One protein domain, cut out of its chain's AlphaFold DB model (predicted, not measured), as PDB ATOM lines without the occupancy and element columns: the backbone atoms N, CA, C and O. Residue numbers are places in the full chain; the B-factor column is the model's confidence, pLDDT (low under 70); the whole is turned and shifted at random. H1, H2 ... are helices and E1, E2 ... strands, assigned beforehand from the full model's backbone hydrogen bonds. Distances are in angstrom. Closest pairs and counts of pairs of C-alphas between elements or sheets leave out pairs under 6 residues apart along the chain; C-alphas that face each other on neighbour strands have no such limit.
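Overview. This is residues 12 to 103 of the 108 residues of an uncharacterized protein of Prevotella intermedia (UniProt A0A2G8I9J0). One long helix, H1, covers one face of a twisted sheet of four strands, with no named helix on the other face. The strands E1 to E4 each bend along their length, and residues 68 to 82, a long stretch with no named element, lead from the E4 edge of the sheet back to the beginning of H1. The 92 printed residues hold, along the chain, E1, E2, E3, E4 and then H1; the sheet's order is E1, E2, E3, E4, antiparallel throughout, and the class is mixed, helices and strands. The whole is compact, with a radius of gyration of the C-alphas of 13.0 A and spans of 39 by 26 by 19 A.

Arrangement. Begin with the sheet, where E1, residues 12 to 20, E2, residues 23 to 32, E3, residues 40 to 51, and E4, residues 57 to 67, form a meander, each strand the antiparallel neighbour of the one before. Look first at the inner strands E2 and E3, a hairpin with 172 degrees between directions; N 28 and O 45 are within hydrogen-bond range at 2.8 A. On the E1 edge, E1 and E2 form a hairpin at 157 degrees, with N 16 and O 27 at 2.9 A. On the E4 edge, E3 and E4 form a hairpin at 164 degrees, with N 46 and O 65 at 2.8 A. The edge strands E1 and E4 are apart. The strands bend by 56 degrees at residue 17 in E1, 51 at 26 in E2, 74 at 43 in E3 and 104 at 60 in E4. Now find H1, residues 83 to 101, which is on one face of this sheet, making two layers, a helix over a sheet. Its closest C-alphas to E3 are those of Glu 101 and Lys 40, 5.6 A apart; to E2, those of Ala 89 and Phe 23, 6.2 A apart. In H1 every O i to N i+4 pair is within hydrogen-bond range.

Along the chain. Find C-alpha 12 at (116.571, 114.250, 237.695), where E1 begins; it runs 22.9 A to C-alpha 20. E2 covers 26.8 A from C-alpha 23 to 32, E3 28.8 A from 40 to 51, and E4 21.7 A from 57 to 67. H1 starts at C-alpha 83, (123.120, 113.067, 204.088), and runs 27.3 A to C-alpha 101, (126.453, 112.078, 231.163).

Size, cuts and confidence. The C-alphas of Ser 34 and Asp 82 are the two farthest apart, 39.9 A. The printed part has no cut. The link from E4 to H1 is long, 15 residues. Mean pLDDT of the printed part is 91.3, and no printed residue is under 70.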
ATOM      1  N   ALA A  12     117.082 113.030 238.302       89.56
ATOM      2  CA  ALA A  12     116.571 114.250 237.695       89.56
ATOM      3  C   ALA A  12     115.770 113.908 236.438       89.56
ATOM      4  O   ALA A  12     116.202 113.066 235.648       89.56
ATOM      5  N   ASP A  13     114.640 114.590 236.269       93.44
ATOM      6  CA  ASP A  13     113.801 114.576 235.074       93.44
ATOM      7  C   ASP A  13     113.822 115.999 234.496       93.44
ATOM      8  O   ASP A  13     113.441 116.945 235.186       93.44
ATOM      9  N   MET A  14     114.324 116.155 233.272       92.81
ATOM     10  CA  MET A  14     114.611 117.456 232.661       92.81
ATOM     11  C   MET A  14     114.054 117.532 231.244       92.81
ATOM     12  O   MET A  14     114.112 116.554 230.498       92.81
ATOM     13  N   ASN A  15     113.589 118.725 230.874       94.31
ATOM     14  CA  ASN A  15     113.195 119.085 229.517       94.31
ATOM     15  C   ASN A  15     113.949 120.352 229.118       94.31
ATOM     16  O   ASN A  15     114.118 121.231 229.956       94.31
ATOM     17  N   GLY A  16     114.360 120.474 227.862       92.81
ATOM     18  CA  GLY A  16     114.995 121.696 227.380       92.81
ATOM     19  C   GLY A  16     115.138 121.741 225.871       92.81
ATOM     20  O   GLY A  16     114.891 120.756 225.177       92.81
ATOM     21  N   ILE A  17     115.540 122.907 225.373       94.25
ATOM     22  CA  ILE A  17     115.765 123.154 223.949       94.25
ATOM     23  C   ILE A  17     117.242 123.477 223.743       94.25
ATOM     24  O   ILE A  17     117.799 124.331 224.431       94.25
ATOM     25  N   VAL A  18     117.874 122.807 222.784       94.44
ATOM     26  CA  VAL A  18     119.265 123.043 222.385       94.44
ATOM     27  C   VAL A  18     119.308 123.276 220.882       94.44
ATOM     28  O   VAL A  18     118.715 122.525 220.118       94.44
ATOM     29  N   ILE A  19     120.033 124.301 220.442       94.06
ATOM     30  CA  ILE A  19     120.261 124.551 219.017       94.06
ATOM     31  C   ILE A  19     121.723 124.257 218.719       94.06
ATOM     32  O   ILE A  19     122.624 124.905 219.253       94.06
ATOM     33  N   ILE A  20     121.970 123.242 217.897       93.69
ATOM     34  CA  ILE A  20     123.318 122.778 217.570       93.69
ATOM     35  C   ILE A  20     123.343 122.208 216.152       93.69
ATOM     36  O   ILE A  20     122.376 121.625 215.677       93.69
ATOM     37  N   ASN A  21     124.457 122.404 215.443       91.50
ATOM     38  CA  ASN A  21     124.685 121.879 214.089       91.50
ATOM     39  C   ASN A  21     123.600 122.243 213.048       91.50
ATOM     40  O   ASN A  21     123.445 121.530 212.058       91.50
ATOM     41  N   GLY A  22     122.865 123.344 213.242       92.44
ATOM     42  CA  GLY A  22     121.772 123.744 212.346       92.44
ATOM     43  C   GLY A  22     120.462 122.979 212.571       92.44
ATOM     44  O   GLY A  22     119.623 122.940 211.673       92.44
ATOM     45  N   PHE A  23     120.282 122.383 213.750       95.56
ATOM     46  CA  PHE A  23     119.060 121.706 214.170       95.56
ATOM     47  C   PHE A  23     118.608 122.217 215.538       95.56
ATOM     48  O   PHE A  23     119.426 122.581 216.386       95.56
ATOM     49  N   VAL A  24     117.294 122.236 215.730       95.75
ATOM     50  CA  VAL A  24     116.646 122.437 217.023       95.75
ATOM     51  C   VAL A  24     116.419 121.059 217.637       95.75
ATOM     52  O   VAL A  24     115.864 120.180 216.983       95.75
ATOM     53  N   HIS A  25     116.855 120.882 218.878       95.88
ATOM     54  CA  HIS A  25     116.740 119.658 219.664       95.88
ATOM     55  C   HIS A  25     115.851 119.935 220.873       95.88
ATOM     56  O   HIS A  25     116.234 120.704 221.759       95.88
ATOM     57  N   VAL A  26     114.667 119.332 220.919       95.62
ATOM     58  CA  VAL A  26     113.775 119.371 222.081       95.62
ATOM     59  C   VAL A  26     114.000 118.091 222.874       95.62
ATOM     60  O   VAL A  26     113.523 117.012 222.521       95.62
ATOM     61  N   VAL A  27     114.768 118.215 223.951       95.88
ATOM     62  CA  VAL A  27     115.312 117.081 224.694       95.88
ATOM     63  C   VAL A  27     114.535 116.865 225.975       95.88
ATOM     64  O   VAL A  27     114.327 117.787 226.757       95.88
ATOM     65  N   THR A  28     114.142 115.619 226.208       95.31
ATOM     66  CA  THR A  28     113.561 115.128 227.457       95.31
ATOM     67  C   THR A  28     114.428 113.989 227.969       95.31
ATOM     68  O   THR A  28     114.658 113.010 227.256       95.31
ATOM     69  N   TYR A  29     114.911 114.066 229.206       94.12
ATOM     70  CA  TYR A  29     115.719 112.988 229.765       94.12
ATOM     71  C   TYR A  29     115.475 112.749 231.248       94.12
ATOM     72  O   TYR A  29     115.087 113.637 232.006       94.12
ATOM     73  N   LYS A  30     115.786 111.517 231.653       93.69
ATOM     74  CA  LYS A  30     115.899 111.091 233.037       93.69
ATOM     75  C   LYS A  30     117.310 110.597 233.308       93.69
ATOM     76  O   LYS A  30     117.780 109.693 232.614       93.69
ATOM     77  N   ALA A  31     117.971 111.127 234.332       92.69
ATOM     78  CA  ALA A  31     119.328 110.729 234.698       92.69
ATOM     79  C   ALA A  31     119.496 110.518 236.205       92.69
ATOM     80  O   ALA A  31     118.859 111.175 237.023       92.69
ATOM     81  N   ASP A  32     120.387 109.602 236.566       92.50
ATOM     82  CA  ASP A  32     120.942 109.484 237.910       92.50
ATOM     83  C   ASP A  32     122.112 110.460 238.048       92.50
ATOM     84  O   ASP A  32     123.138 110.292 237.394       92.50
ATOM     85  N   ILE A  33     121.943 111.473 238.890       91.31
ATOM     86  CA  ILE A  33     122.901 112.564 239.114       91.31
ATOM     87  C   ILE A  33     123.570 112.464 240.491       91.31
ATOM     88  O   ILE A  33     124.051 113.458 241.035       91.31
ATOM     89  N   SER A  34     123.590 111.267 241.085       90.19
ATOM     90  CA  SER A  34     124.247 111.034 242.380       90.19
ATOM     91  C   SER A  34     125.742 111.379 242.354       90.19
ATOM     92  O   SER A  34     126.294 111.768 243.384       90.19
ATOM     93  N   ASP A  35     126.375 111.261 241.182       88.94
ATOM     94  CA  ASP A  35     127.678 111.838 240.851       88.94
ATOM     95  C   ASP A  35     127.483 112.894 239.747       88.94
ATOM     96  O   ASP A  35     127.355 112.540 238.574       88.94
ATOM     97  N   PRO A  36     127.427 114.195 240.087       80.12
ATOM     98  CA  PRO A  36     127.094 115.244 239.128       80.12
ATOM     99  C   PRO A  36     128.051 115.369 237.940       80.12
ATOM    100  O   PRO A  36     127.678 115.991 236.959       80.12
ATOM    101  N   LYS A  37     129.274 114.822 238.014       85.44
ATOM    102  CA  LYS A  37     130.259 114.844 236.909       85.44
ATOM    103  C   LYS A  37     130.302 113.537 236.114       85.44
ATOM    104  O   LYS A  37     131.156 113.366 235.246       85.44
ATOM    105  N   ASN A  38     129.431 112.601 236.465       87.69
ATOM    106  CA  ASN A  38     129.315 111.286 235.860       87.69
ATOM    107  C   ASN A  38     127.865 110.810 236.005       87.69
ATOM    108  O   ASN A  38     127.572 109.780 236.624       87.69
ATOM    109  N   ALA A  39     126.948 111.632 235.500       91.50
ATOM    110  CA  ALA A  39     125.539 111.312 235.518       91.50
ATOM    111  C   ALA A  39     125.284 110.099 234.621       91.50
ATOM    112  O   ALA A  39     125.877 109.945 233.554       91.50
ATOM    113  N   LYS A  40     124.359 109.234 235.028       92.25
ATOM    114  CA  LYS A  40     123.943 108.096 234.211       92.25
ATOM    115  C   LYS A  40     122.571 108.359 233.629       92.25
ATOM    116  O   LYS A  40     121.575 108.319 234.354       92.25
ATOM    117  N   VAL A  41     122.504 108.559 232.319       92.38
ATOM    118  CA  VAL A  41     121.228 108.697 231.619       92.38
ATOM    119  C   VAL A  41     120.492 107.354 231.625       92.38
ATOM    120  O   VAL A  41     121.048 106.299 231.318       92.38
ATOM    121  N   LEU A  42     119.228 107.386 232.039       92.44
ATOM    122  CA  LEU A  42     118.351 106.220 232.167       92.44
ATOM    123  C   LEU A  42     117.351 106.161 231.020       92.44
ATOM    124  O   LEU A  42     117.066 105.089 230.493       92.44
ATOM    125  N   LEU A  43     116.827 107.327 230.655       93.62
ATOM    126  CA  LEU A  43     115.947 107.541 229.520       93.62
ATOM    127  C   LEU A  43     116.349 108.855 228.872       93.62
ATOM    128  O   LEU A  43     116.639 109.829 229.561       93.62
ATOM    129  N   PHE A  44     116.341 108.874 227.555       95.25
ATOM    130  CA  PHE A  44     116.607 110.055 226.760       95.25
ATOM    131  C   PHE A  44     115.710 110.007 225.542       95.25
ATOM    132  O   PHE A  44     115.541 108.949 224.933       95.25
ATOM    133  N   HIS A  45     115.154 111.155 225.214       96.00
ATOM    134  CA  HIS A  45     114.375 111.400 224.027       96.00
ATOM    135  C   HIS A  45     114.775 112.769 223.490       96.00
ATOM    136  O   HIS A  45     114.911 113.722 224.258       96.00
ATOM    137  N   ASP A  46     114.975 112.852 222.188       96.12
ATOM    138  CA  ASP A  46     115.364 114.066 221.490       96.12
ATOM    139  C   ASP A  46     114.541 114.178 220.216       96.12
ATOM    140  O   ASP A  46     114.680 113.359 219.301       96.12
ATOM    141  N   HIS A  47     113.663 115.173 220.199       96.38
ATOM    142  CA  HIS A  47     112.925 115.557 219.015       96.38
ATOM    143  C   HIS A  47     113.744 116.592 218.247       96.38
ATOM    144  O   HIS A  47     113.941 117.721 218.704       96.38
ATOM    145  N   VAL A  48     114.235 116.191 217.081       95.56
ATOM    146  CA  VAL A  48     115.178 116.961 216.276       95.56
ATOM    147  C   VAL A  48     114.471 117.489 215.046       95.56
ATOM    148  O   VAL A  48     113.958 116.701 214.260       95.56
ATOM    149  N   ALA A  49     114.519 118.796 214.826       95.88
ATOM    150  CA  ALA A  49     113.965 119.443 213.645       95.88
ATOM    151  C   ALA A  49     115.013 120.328 212.970       95.88
ATOM    152  O   ALA A  49     115.842 120.962 213.633       95.88
ATOM    153  N   LYS A  50     115.000 120.382 211.636       94.25
ATOM    154  CA  LYS A  50     115.905 121.264 210.894       94.25
ATOM    155  C   LYS A  50     115.662 122.714 211.301       94.25
ATOM    156  O   LYS A  50     114.525 123.171 211.361       94.25
ATOM    157  N   CYS A  51     116.740 123.438 211.564       92.31
ATOM    158  CA  CYS A  51     116.654 124.839 211.922       92.31
ATOM    159  C   CYS A  51     116.408 125.695 210.672       92.31
ATOM    160  O   CYS A  51     117.095 125.552 209.652       92.31
ATOM    161  N   THR A  52     115.422 126.583 210.741       86.31
ATOM    162  CA  THR A  52     115.207 127.637 209.742       86.31
ATOM    163  C   THR A  52     115.991 128.904 210.110       86.31
ATOM    164  O   THR A  52     116.695 128.941 211.112       86.31
ATOM    165  N   HIS A  53     115.910 129.954 209.287       75.75
ATOM    166  CA  HIS A  53     116.721 131.172 209.445       75.75
ATOM    167  C   HIS A  53     116.539 131.901 210.795       75.75
ATOM    168  O   HIS A  53     117.425 132.657 211.179       75.75
ATOM    169  N   ASP A  54     115.443 131.638 211.512       81.06
ATOM    170  CA  ASP A  54     115.073 132.322 212.758       81.06
ATOM    171  C   ASP A  54     115.113 131.400 213.990       81.06
ATOM    172  O   ASP A  54     114.350 131.600 214.934       81.06
ATOM    173  N   ASP A  55     115.941 130.351 213.980       83.56
ATOM    174  CA  ASP A  55     116.009 129.379 215.084       83.56
ATOM    175  C   ASP A  55     114.679 128.641 215.346       83.56
ATOM    176  O   ASP A  55     114.441 128.059 216.406       83.56
ATOM    177  N   VAL A  56     113.805 128.632 214.334       87.69
ATOM    178  CA  VAL A  56     112.510 127.950 214.357       87.69
ATOM    179  C   VAL A  56     112.658 126.556 213.761       87.69
ATOM    180  O   VAL A  56     113.230 126.391 212.679       87.69
ATOM    181  N   ALA A  57     112.098 125.571 214.460       92.88
ATOM    182  CA  ALA A  57     112.001 124.187 214.023       92.88
ATOM    183  C   ALA A  57     111.135 124.048 212.755       92.88
ATOM    184  O   ALA A  57     109.961 124.424 212.737       92.88
ATOM    185  N   ASP A  58     111.708 123.485 211.690       93.88
ATOM    186  CA  ASP A  58     110.961 122.987 210.535       93.88
ATOM    187  C   ASP A  58     110.453 121.568 210.822       93.88
ATOM    188  O   ASP A  58     111.112 120.573 210.522       93.88
ATOM    189  N   GLU A  59     109.249 121.484 211.381       93.81
ATOM    190  CA  GLU A  59     108.572 120.227 211.737       93.81
ATOM    191  C   GLU A  59     108.323 119.291 210.541       93.81
ATOM    192  O   GLU A  59     108.105 118.085 210.703       93.81
ATOM    193  N   SER A  60     108.368 119.816 209.309       93.44
ATOM    194  CA  SER A  60     108.288 118.970 208.118       93.44
ATOM    195  C   SER A  60     109.548 118.116 207.941       93.44
ATOM    196  O   SER A  60     109.474 117.020 207.386       93.44
ATOM    197  N   CYS A  61     110.684 118.581 208.466       93.25
ATOM    198  CA  CYS A  61     111.980 117.917 208.463       93.25
ATOM    199  C   CYS A  61     112.423 117.657 209.909       93.25
ATOM    200  O   CYS A  61     113.388 118.247 210.399       93.25
ATOM    201  N   ALA A  62     111.688 116.765 210.577       95.69
ATOM    202  CA  ALA A  62     111.935 116.369 211.956       95.69
ATOM    203  C   ALA A  62     112.014 114.845 212.138       95.69
ATOM    204  O   ALA A  62     111.503 114.091 211.301       95.69
ATOM    205  N   ALA A  63     112.653 114.410 213.224       95.31
ATOM    206  CA  ALA A  63     112.789 113.020 213.649       95.31
ATOM    207  C   ALA A  63     112.903 112.895 215.172       95.31
ATOM    208  O   ALA A  63     113.482 113.754 215.833       95.31
ATOM    209  N   ASP A  64     112.447 111.763 215.704       94.94
ATOM    210  CA  ASP A  64     112.570 111.425 217.122       94.94
ATOM    211  C   ASP A  64     113.674 110.395 217.365       94.94
ATOM    212  O   ASP A  64     113.627 109.277 216.846       94.94
ATOM    213  N   TYR A  65     114.635 110.742 218.214       95.12
ATOM    214  CA  TYR A  65     115.681 109.846 218.693       95.12
ATOM    215  C   TYR A  65     115.450 109.499 220.160       95.12
ATOM    216  O   TYR A  65     114.964 110.303 220.949       95.12
ATOM    217  N   GLY A  66     115.835 108.291 220.557       93.88
ATOM    218  CA  GLY A  66     115.738 107.832 221.935       93.88
ATOM    219  C   GLY A  66     116.970 107.056 222.377       93.88
ATOM    220  O   GLY A  66     117.698 106.501 221.558       93.88
ATOM    221  N   HIS A  67     117.194 106.988 223.688       92.75
ATOM    222  CA  HIS A  67     118.165 106.091 224.312       92.75
ATOM    223  C   HIS A  67     117.595 105.523 225.614       92.75
ATOM    224  O   HIS A  67     117.147 106.263 226.489       92.75
ATOM    225  N   ASN A  68     117.637 104.200 225.767       84.12
ATOM    226  CA  ASN A  68     117.110 103.483 226.939       84.12
ATOM    227  C   ASN A  68     118.201 103.087 227.956       84.12
ATOM    228  O   ASN A  68     118.041 102.134 228.719       84.12
ATOM    229  N   GLY A  69     119.354 103.756 227.900       73.25
ATOM    230  CA  GLY A  69     120.533 103.441 228.708       73.25
ATOM    231  C   GLY A  69     121.434 102.344 228.127       73.25
ATOM    232  O   GLY A  69     122.459 102.044 228.732       73.25
ATOM    233  N   SER A  70     121.081 101.744 226.980       78.88
ATOM    234  CA  SER A  70     121.928 100.753 226.287       78.88
ATOM    235  C   SER A  70     122.211 101.107 224.828       78.88
ATOM    236  O   SER A  70     123.358 101.025 224.392       78.88
ATOM    237  N   THR A  71     121.178 101.461 224.062       85.00
ATOM    238  CA  THR A  71     121.293 101.706 222.617       85.00
ATOM    239  C   THR A  71     120.456 102.895 222.182       85.00
ATOM    240  O   THR A  71     119.386 103.140 222.745       85.00
ATOM    241  N   PHE A  72     120.928 103.602 221.151       89.44
ATOM    242  CA  PHE A  72     120.144 104.644 220.492       89.44
ATOM    243  C   PHE A  72     119.124 104.003 219.556       89.44
ATOM    244  O   PHE A  72     119.416 102.981 218.934       89.44
ATOM    245  N   THR A  73     117.940 104.596 219.466       87.88
ATOM    246  CA  THR A  73     116.989 104.303 218.397       87.88
ATOM    247  C   THR A  73     117.329 105.142 217.173       87.88
ATOM    248  O   THR A  73     117.834 106.261 217.299       87.88
ATOM    249  N   ASP A  74     117.028 104.609 215.995       76.75
ATOM    250  CA  ASP A  74     117.156 105.366 214.757       76.75
ATOM    251  C   ASP A  74     116.003 106.366 214.639       76.75
ATOM    252  O   ASP A  74     114.853 106.047 214.946       76.75
ATOM    253  N   GLY A  75     116.330 107.586 214.210       75.31
ATOM    254  CA  GLY A  75     115.354 108.647 214.001       75.31
ATOM    255  C   GLY A  75     114.447 108.337 212.815       75.31
ATOM    256  O   GLY A  75     114.919 108.163 211.691       75.31
ATOM    257  N   HIS A  76     113.137 108.281 213.052       83.75
ATOM    258  CA  HIS A  76     112.144 108.168 211.987       83.75
ATOM    259  C   HIS A  76     111.821 109.558 211.433       83.75
ATOM    260  O   HIS A  76     110.963 110.256 211.963       83.75
ATOM    261  N   TRP A  77     112.530 109.965 210.378       90.94
ATOM    262  CA  TRP A  77     112.336 111.274 209.753       90.94
ATOM    263  C   TRP A  77     111.003 111.376 209.008       90.94
ATOM    264  O   TRP A  77     110.693 110.532 208.165       90.94
ATOM    265  N   ASN A  78     110.273 112.467 209.244       88.25
ATOM    266  CA  ASN A  78     109.088 112.839 208.464       88.25
ATOM    267  C   ASN A  78     109.464 113.173 207.014       88.25
ATOM    268  O   ASN A  78     108.870 112.667 206.062       88.25
ATOM    269  N   SER A  79     110.491 114.006 206.861       90.00
ATOM    270  CA  SER A  79     111.160 114.294 205.600       90.00
ATOM    271  C   SER A  79     112.656 114.234 205.842       90.00
ATOM    272  O   SER A  79     113.186 114.915 206.722       90.00
ATOM    273  N   ILE A  80     113.323 113.369 205.086       85.00
ATOM    274  CA  ILE A  80     114.729 113.047 205.285       85.00
ATOM    275  C   ILE A  80     115.581 114.226 204.774       85.00
ATOM    276  O   ILE A  80     115.492 114.552 203.585       85.00
ATOM    277  N   PRO A  81     116.413 114.866 205.621       84.69
ATOM    278  CA  PRO A  81     117.360 115.870 205.157       84.69
ATOM    279  C   PRO A  81     118.429 115.226 204.266       84.69
ATOM    280  O   PRO A  81     118.556 114.001 204.190       84.69
ATOM    281  N   ASP A  82     119.240 116.040 203.590       90.75
ATOM    282  CA  ASP A  82     120.407 115.502 202.890       90.75
ATOM    283  C   ASP A  82     121.349 114.746 203.854       90.75
ATOM    284  O   ASP A  82     121.227 114.804 205.081       90.75
ATOM    285  N   ILE A  83     122.272 113.964 203.293       89.38
ATOM    286  CA  ILE A  83     123.120 113.067 204.088       89.38
ATOM    287  C   ILE A  83     124.022 113.818 205.080       89.38
ATOM    288  O   ILE A  83     124.309 113.308 206.167       89.38
ATOM    289  N   GLU A  84     124.440 115.037 204.734       91.88
ATOM    290  CA  GLU A  84     125.219 115.903 205.620       91.88
ATOM    291  C   GLU A  84     124.356 116.386 206.789       91.88
ATOM    292  O   GLU A  84     124.777 116.285 207.942       91.88
ATOM    293  N   GLY A  85     123.115 116.797 206.520       90.88
ATOM    294  CA  GLY A  85     122.125 117.186 207.517       90.88
ATOM    295  C   GLY A  85     121.756 116.047 208.464       90.88
ATOM    296  O   GLY A  85     121.761 116.243 209.676       90.88
ATOM    297  N   GLN A  86     121.520 114.835 207.954       90.81
ATOM    298  CA  GLN A  86     121.267 113.660 208.804       90.81
ATOM    299  C   GLN A  86     122.445 113.371 209.740       90.81
ATOM    300  O   GLN A  86     122.260 113.102 210.928       90.81
ATOM    301  N   THR A  87     123.669 113.456 209.212       92.31
ATOM    302  CA  THR A  87     124.893 113.245 209.996       92.31
ATOM    303  C   THR A  87     125.051 114.324 211.070       92.31
ATOM    304  O   THR A  87     125.395 114.015 212.211       92.31
ATOM    305  N   ALA A  88     124.769 115.583 210.728       94.38
ATOM    306  CA  ALA A  88     124.839 116.724 211.635       94.38
ATOM    307  C   ALA A  88     123.804 116.639 212.771       94.38
ATOM    308  O   ALA A  88     124.171 116.827 213.937       94.38
ATOM    309  N   ALA A  89     122.557 116.284 212.449       93.94
ATOM    310  CA  ALA A  89     121.492 116.041 213.418       93.94
ATOM    311  C   ALA A  89     121.868 114.917 214.386       93.94
ATOM    312  O   ALA A  89     121.898 115.126 215.599       93.94
ATOM    313  N   TYR A  90     122.257 113.744 213.871       94.00
ATOM    314  CA  TYR A  90     122.626 112.616 214.728       94.00
ATOM    315  C   TYR A  90     123.863 112.906 215.589       94.00
ATOM    316  O   TYR A  90     123.940 112.485 216.745       94.00
ATOM    317  N   LYS A  91     124.826 113.676 215.068       95.25
ATOM    318  CA  LYS A  91     125.951 114.166 215.871       95.25
ATOM    319  C   LYS A  91     125.467 115.050 217.027       95.25
ATOM    320  O   LYS A  91     125.948 114.868 218.139       95.25
ATOM    321  N   GLY A  92     124.505 115.946 216.784       95.69
ATOM    322  CA  GLY A  92     123.885 116.781 217.821       95.69
ATOM    323  C   GLY A  92     123.252 115.947 218.936       95.69
ATOM    324  O   GLY A  92     123.601 116.129 220.101       95.69
ATOM    325  N   VAL A  93     122.443 114.944 218.570       95.56
ATOM    326  CA  VAL A  93     121.820 113.989 219.511       95.56
ATOM    327  C   VAL A  93     122.871 113.362 220.436       95.56
ATOM    328  O   VAL A  93     122.719 113.312 221.658       95.56
ATOM    329  N   ARG A  94     123.973 112.879 219.850       95.25
ATOM    330  CA  ARG A  94     125.057 112.206 220.579       95.25
ATOM    331  C   ARG A  94     125.829 113.170 221.476       95.25
ATOM    332  O   ARG A  94     126.115 112.825 222.621       95.25
ATOM    333  N   ASP A  95     126.158 114.354 220.971       95.94
ATOM    334  CA  ASP A  95     126.889 115.372 221.727       95.94
ATOM    335  C   ASP A  95     126.094 115.815 222.961       95.94
ATOM    336  O   ASP A  95     126.661 115.874 224.053       95.94
ATOM    337  N   ILE A  96     124.782 116.037 222.810       95.62
ATOM    338  CA  ILE A  96     123.878 116.389 223.913       95.62
ATOM    339  C   ILE A  96     123.821 115.262 224.945       95.62
ATOM    340  O   ILE A  96     124.068 115.505 226.127       95.62
ATOM    341  N   TYR A  97     123.557 114.025 224.512       95.06
ATOM    342  CA  TYR A  97     123.499 112.869 225.410       95.06
ATOM    343  C   TYR A  97     124.770 112.741 226.260       95.06
ATOM    344  O   TYR A  97     124.701 112.606 227.483       95.06
ATOM    345  N   PHE A  98     125.946 112.823 225.636       94.56
ATOM    346  CA  PHE A  98     127.199 112.679 226.372       94.56
ATOM    347  C   PHE A  98     127.548 113.907 227.216       94.56
ATOM    348  O   PHE A  98     128.226 113.757 228.230       94.56
ATOM    349  N   ALA A  99     127.109 115.107 226.835       94.69
ATOM    350  CA  ALA A  99     127.240 116.283 227.690       94.69
ATOM    351  C   ALA A  99     126.407 116.131 228.974       94.69
ATOM    352  O   ALA A  99     126.889 116.489 230.049       94.69
ATOM    353  N   ILE A 100     125.214 115.526 228.892       93.00
ATOM    354  CA  ILE A 100     124.409 115.171 230.072       93.00
ATOM    355  C   ILE A 100     125.165 114.165 230.946       93.00
ATOM    356  O   ILE A 100     125.301 114.402 232.144       93.00
ATOM    357  N   GLU A 101     125.702 113.078 230.378       92.88
ATOM    358  CA  GLU A 101     126.453 112.078 231.163       92.88
ATOM    359  C   GLU A 101     127.699 112.665 231.848       92.88
ATOM    360  O   GLU A 101     128.037 112.284 232.967       92.88
ATOM    361  N   ARG A 102     128.361 113.646 231.226       94.31
ATOM    362  CA  ARG A 102     129.497 114.357 231.838       94.31
ATOM    363  C   ARG A 102     129.086 115.444 232.839       94.31
ATOM    364  O   ARG A 102     129.956 116.016 233.493       94.31
ATOM    365  N   GLY A 103     127.791 115.741 232.970       89.25
ATOM    366  CA  GLY A 103     127.297 116.842 233.802       89.25
ATOM    367  C   GLY A 103     127.668 118.229 233.277       89.25
ATOM    368  O   GLY A 103     127.762 119.181 234.047       89.25
TER     369      GLY A 103